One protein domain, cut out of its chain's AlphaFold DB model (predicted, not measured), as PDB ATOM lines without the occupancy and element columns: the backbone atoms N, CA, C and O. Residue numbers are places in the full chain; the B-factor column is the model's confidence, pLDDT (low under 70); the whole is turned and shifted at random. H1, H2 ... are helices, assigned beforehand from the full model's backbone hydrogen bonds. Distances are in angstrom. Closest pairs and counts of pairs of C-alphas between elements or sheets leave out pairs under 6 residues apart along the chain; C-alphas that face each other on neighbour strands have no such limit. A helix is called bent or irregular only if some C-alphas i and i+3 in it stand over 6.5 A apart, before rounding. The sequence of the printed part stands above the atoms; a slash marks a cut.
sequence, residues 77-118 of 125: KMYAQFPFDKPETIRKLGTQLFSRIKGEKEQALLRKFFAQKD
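What this domain is: This is residues 77 to 118 of the 125 residues of an uncharacterized protein of candidate division KSB1 bacterium (UniProt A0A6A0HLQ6). A small helical hairpin: the irregular helix H1 turns through a tight link into H2, which folds back beside it, while the unnamed stretch of residues 77 to 86 leads into H1 from the side away from H2. The printed part has 42 residues with two named helices, H1 then H2, and no named strand; its class is all helix. It is only just compact, close to loose, with a radius of gyration of the C-alphas of 10.6 A and spans of 29 by 24 by 13 A.

Where its parts are: Find C-alpha 87 at (247.456, 195.574, 178.789); from there H1, residues 87 to 99, runs 18.0 A. It is irregular: C-alphas 92 and 95 are 9.1 A apart. H2, residues 104 to 115, runs 16.3 A to C-alpha 115 at (247.522, 182.650, 177.313).

How they stand to each other: Look at Arg 91 and Phe 114, whose C-alphas, 6.0 A apart, are the closest of H1 and H2; the helices touch. They run opposite ways at a steep tilt of 37 degrees, only just beyond shallow, and form a hairpin. In H2 every O i to N i+4 pair is within hydrogen-bond range; in H1 4 of 9 are, beside 9 of 10 O i to N i+3 pairs.

The domain as a whole: The C-alphas of Lys 77 and Lys 117 are the two farthest apart, at 30.1 A. The printed part has no cut, and residue 118 is under pLDDT 70.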
ATOM      1  N   LYS A  77     259.411 209.423 178.983       97.62
ATOM      2  CA  LYS A  77     259.954 209.686 177.634       97.62
ATOM      3  C   LYS A  77     259.601 208.628 176.575       97.62
ATOM      4  O   LYS A  77     259.589 208.937 175.391       97.62
ATOM      5  N   MET A  78     259.344 207.383 176.988       97.69
ATOM      6  CA  MET A  78     259.033 206.254 176.097       97.69
ATOM      7  C   MET A  78     257.532 205.941 176.033       97.69
ATOM      8  O   MET A  78     257.140 205.016 175.318       97.69
ATOM      9  N   TYR A  79     256.686 206.680 176.759       97.25
ATOM     10  CA  TYR A  79     255.262 206.373 176.904       97.25
ATOM     11  C   TYR A  79     254.522 206.313 175.566       97.25
ATOM     12  O   TYR A  79     253.749 205.392 175.326       97.25
ATOM     13  N   ALA A  80     254.813 207.251 174.660       96.62
ATOM     14  CA  ALA A  80     254.180 207.312 173.342       96.62
ATOM     15  C   ALA A  80     254.456 206.068 172.475       96.62
ATOM     16  O   ALA A  80     253.651 205.735 171.610       96.62
ATOM     17  N   GLN A  81     255.581 205.383 172.697       95.81
ATOM     18  CA  GLN A  81     255.965 204.191 171.939       95.81
ATOM     19  C   GLN A  81     255.504 202.903 172.626       95.81
ATOM     20  O   GLN A  81     255.012 201.986 171.969       95.81
ATOM     21  N   PHE A  82     255.674 202.833 173.947       96.00
ATOM     22  CA  PHE A  82     255.425 201.635 174.740       96.00
ATOM     23  C   PHE A  82     254.783 202.000 176.089       96.00
ATOM     24  O   PHE A  82     255.495 202.054 177.096       96.00
ATOM     25  N   PRO A  83     253.464 202.250 176.118       97.06
ATOM     26  CA  PRO A  83     252.732 202.560 177.344       97.06
ATOM     27  C   PRO A  83     252.454 201.272 178.135       97.06
ATOM     28  O   PRO A  83     251.690 200.419 177.686       97.06
ATOM     29  N   PHE A  84     253.125 201.087 179.275       97.06
ATOM     30  CA  PHE A  84     253.088 199.845 180.074       97.06
ATOM     31  C   PHE A  84     251.917 199.768 181.058       97.06
ATOM     32  O   PHE A  84     251.656 198.711 181.621       97.06
ATOM     33  N   ASP A  85     251.189 200.864 181.223       95.69
ATOM     34  CA  ASP A  85     249.883 200.928 181.880       95.69
ATOM     35  C   ASP A  85     248.752 200.330 181.023       95.69
ATOM     36  O   ASP A  85     247.636 200.166 181.510       95.69
ATOM     37  N   LYS A  86     249.029 199.984 179.758       95.69
ATOM     38  CA  LYS A  86     248.065 199.382 178.835       95.69
ATOM     39  C   LYS A  86     248.305 197.880 178.674       95.69
ATOM     40  O   LYS A  86     249.402 197.487 178.250       95.69
ATOM     41  N   PRO A  87     247.301 197.019 178.936       95.94
ATOM     42  CA  PRO A  87     247.456 195.574 178.789       95.94
ATOM     43  C   PRO A  87     247.801 195.159 177.353       95.94
ATOM     44  O   PRO A  87     248.542 194.194 177.157       95.94
ATOM     45  N   GLU A  88     247.335 195.905 176.349       95.56
ATOM     46  CA  GLU A  88     247.583 195.632 174.930       95.56
ATOM     47  C   GLU A  88     249.076 195.722 174.592       95.56
ATOM     48  O   GLU A  88     249.607 194.877 173.869       95.56
ATOM     49  N   THR A  89     249.786 196.706 175.155       96.25
ATOM     50  CA  THR A  89     251.236 196.857 174.963       96.25
ATOM     51  C   THR A  89     251.989 195.662 175.532       96.25
ATOM     52  O   THR A  89     252.884 195.123 174.880       96.25
ATOM     53  N   ILE A  90     251.625 195.230 176.742       96.50
ATOM     54  CA  ILE A  90     252.289 194.118 177.429       96.50
ATOM     55  C   ILE A  90     252.077 192.814 176.649       96.50
ATOM     56  O   ILE A  90     253.030 192.062 176.444       96.50
ATOM     57  N   ARG A  91     250.865 192.583 176.132       95.75
ATOM     58  CA  ARG A  91     250.549 191.432 175.268       95.75
ATOM     59  C   ARG A  91     251.322 191.466 173.956       95.75
ATOM     60  O   ARG A  91     251.912 190.460 173.575       95.75
ATOM     61  N   LYS A  92     251.389 192.632 173.307       95.19
ATOM     62  CA  LYS A  92     252.144 192.829 172.061       95.19
ATOM     63  C   LYS A  92     253.639 192.546 172.232       95.19
ATOM     64  O   LYS A  92     254.258 191.990 171.329       95.19
ATOM     65  N   LEU A  93     254.227 192.934 173.365       95.81
ATOM     66  CA  LEU A  93     255.637 192.661 173.664       95.81
ATOM     67  C   LEU A  93     255.885 191.196 174.038       95.81
ATOM     68  O   LEU A  93     256.933 190.642 173.695       95.81
ATOM     69  N   GLY A  94     254.942 190.570 174.743       96.12
ATOM     70  CA  GLY A  94     254.994 189.158 175.094       96.12
ATOM     71  C   GLY A  94     256.283 188.784 175.832       96.12
ATOM     72  O   GLY A  94     256.667 189.391 176.835       96.12
ATOM     73  N   THR A  95     256.993 187.783 175.313       96.25
ATOM     74  CA  THR A  95     258.213 187.238 175.930       96.25
ATOM     75  C   THR A  95     259.414 188.183 175.879       96.25
ATOM     76  O   THR A  95     260.381 187.960 176.608       96.25
ATOM     77  N   GLN A  96     259.370 189.282 175.113       96.06
ATOM     78  CA  GLN A  96     260.437 190.294 175.139       96.06
ATOM     79  C   GLN A  96     260.600 190.907 176.537       96.06
ATOM     80  O   GLN A  96     261.712 191.257 176.942       96.06
ATOM     81  N   LEU A  97     259.517 190.955 177.321       96.12
ATOM     82  CA  LEU A  97     259.537 191.409 178.710       96.12
ATOM     83  C   LEU A  97     260.396 190.513 179.615       96.12
ATOM     84  O   LEU A  97     260.923 190.999 180.612       96.12
ATOM     85  N   PHE A  98     260.641 189.250 179.249       96.94
ATOM     86  CA  PHE A  98     261.491 188.330 180.023       96.94
ATOM     87  C   PHE A  98     262.974 188.731 179.972       96.94
ATOM     88  O   PHE A  98     263.802 188.281 180.769       96.94
ATOM     89  N   SER A  99     263.342 189.626 179.049       95.56
ATOM     90  CA  SER A  99     264.652 190.273 179.071       95.56
ATOM     91  C   SER A  99     264.824 191.203 180.281       95.56
ATOM     92  O   SER A  99     265.952 191.357 180.750       95.56
ATOM     93  N   ARG A 100     263.729 191.766 180.813       94.81
ATOM     94  CA  ARG A 100     263.704 192.685 181.963       94.81
ATOM     95  C   ARG A 100     263.217 192.011 183.244       94.81
ATOM     96  O   ARG A 100     263.825 192.194 184.288       94.81
ATOM     97  N   ILE A 101     262.181 191.183 183.152       95.56
ATOM     98  CA  ILE A 101     261.580 190.465 184.279       95.56
ATOM     99  C   ILE A 101     262.172 189.055 184.316       95.56
ATOM    100  O   ILE A 101     261.831 188.206 183.493       95.56
ATOM    101  N   LYS A 102     263.120 188.822 185.229       95.81
ATOM    102  CA  LYS A 102     263.914 187.580 185.290       95.81
ATOM    103  C   LYS A 102     263.363 186.511 186.225       95.81
ATOM    104  O   LYS A 102     263.698 185.345 186.039       95.81
ATOM    105  N   GLY A 103     262.553 186.898 187.205       97.44
ATOM    106  CA  GLY A 103     261.998 185.961 188.171       97.44
ATOM    107  C   GLY A 103     261.038 184.969 187.509       97.44
ATOM    108  O   GLY A 103     260.214 185.333 186.666       97.44
ATOM    109  N   GLU A 104     261.194 183.688 187.843       97.69
ATOM    110  CA  GLU A 104     260.426 182.600 187.231       97.69
ATOM    111  C   GLU A 104     258.931 182.723 187.542       97.69
ATOM    112  O   GLU A 104     258.108 182.547 186.640       97.69
ATOM    113  N   LYS A 105     258.593 183.125 188.772       96.81
ATOM    114  CA  LYS A 105     257.213 183.308 189.230       96.81
ATOM    115  C   LYS A 105     256.508 184.408 188.437       96.81
ATOM    116  O   LYS A 105     255.392 184.220 187.960       96.81
ATOM    117  N   GLU A 106     257.182 185.533 188.240       97.31
ATOM    118  CA  GLU A 106     256.694 186.684 187.486       97.31
ATOM    119  C   GLU A 106     256.547 186.343 185.999       97.31
ATOM    120  O   GLU A 106     255.535 186.665 185.375       97.31
ATOM    121  N   GLN A 107     257.517 185.629 185.421       97.88
ATOM    122  CA  GLN A 107     257.405 185.152 184.043       97.88
ATOM    123  C   GLN A 107     256.275 184.131 183.873       97.88
ATOM    124  O   GLN A 107     255.595 184.146 182.847       97.88
ATOM    125  N   ALA A 108     256.050 183.248 184.848       96.69
ATOM    126  CA  ALA A 108     254.932 182.310 184.828       96.69
ATOM    127  C   ALA A 108     253.587 183.049 184.859       96.69
ATOM    128  O   ALA A 108     252.675 182.687 184.115       96.69
ATOM    129  N   LEU A 109     253.485 184.118 185.653       96.44
ATOM    130  CA  LEU A 109     252.305 184.979 185.708       96.44
ATOM    131  C   LEU A 109     252.056 185.692 184.370       96.44
ATOM    132  O   LEU A 109     250.940 185.657 183.854       96.44
ATOM    133  N   LEU A 110     253.105 186.234 183.743       96.50
ATOM    134  CA  LEU A 110     253.028 186.825 182.403       96.50
ATOM    135  C   LEU A 110     252.613 185.803 181.338       96.50
ATOM    136  O   LEU A 110     251.740 186.092 180.525       96.50
ATOM    137  N   ARG A 111     253.167 184.582 181.360       96.69
ATOM    138  CA  ARG A 111     252.744 183.500 180.452       96.69
ATOM    139  C   ARG A 111     251.255 183.188 180.610       96.69
ATOM    140  O   ARG A 111     250.554 183.073 179.608       96.69
ATOM    141  N   LYS A 112     250.763 183.097 181.851       95.50
ATOM    142  CA  LYS A 112     249.331 182.905 182.136       95.50
ATOM    143  C   LYS A 112     248.481 184.075 181.637       95.50
ATOM    144  O   LYS A 112     247.382 183.848 181.143       95.50
ATOM    145  N   PHE A 113     248.972 185.308 181.748       95.19
ATOM    146  CA  PHE A 113     248.286 186.490 181.229       95.19
ATOM    147  C   PHE A 113     248.197 186.480 179.696       95.19
ATOM    148  O   PHE A 113     247.121 186.723 179.156       95.19
ATOM    149  N   PHE A 114     249.280 186.127 178.995       94.38
ATOM    150  CA  PHE A 114     249.309 186.038 177.528       94.38
ATOM    151  C   PHE A 114     248.454 184.897 176.972       94.38
ATOM    152  O   PHE A 114     247.903 185.018 175.885       94.38
ATOM    153  N   ALA A 115     248.346 183.788 177.708       93.12
ATOM    154  CA  ALA A 115     247.522 182.650 177.313       93.12
ATOM    155  C   ALA A 115     246.012 182.931 177.423       93.12
ATOM    156  O   ALA A 115     245.213 182.243 176.787       93.12
ATOM    157  N   GLN A 116     245.605 183.929 178.215       91.38
ATOM    158  CA  GLN A 116     244.213 184.370 178.248       91.38
ATOM    159  C   GLN A 116     243.881 185.120 176.966       91.38
ATOM    160  O   GLN A 116     244.602 186.045 176.588       91.38
ATOM    161  N   LYS A 117     242.772 184.742 176.325       74.31
ATOM    162  CA  LYS A 117     242.236 185.456 175.166       74.31
ATOM    163  C   LYS A 117     241.900 186.896 175.556       74.31
ATOM    164  O   LYS A 117     241.446 187.160 176.669       74.31
ATOM    165  N   ASP A 118     242.137 187.814 174.626       66.06
ATOM    166  CA  ASP A 118     241.813 189.227 174.779       66.06
ATOM    167  C   ASP A 118     240.288 189.408 174.792       66.06
ATOM    168  O   ASP A 118     239.688 189.734 173.768       66.06
TER     169      ASP A 118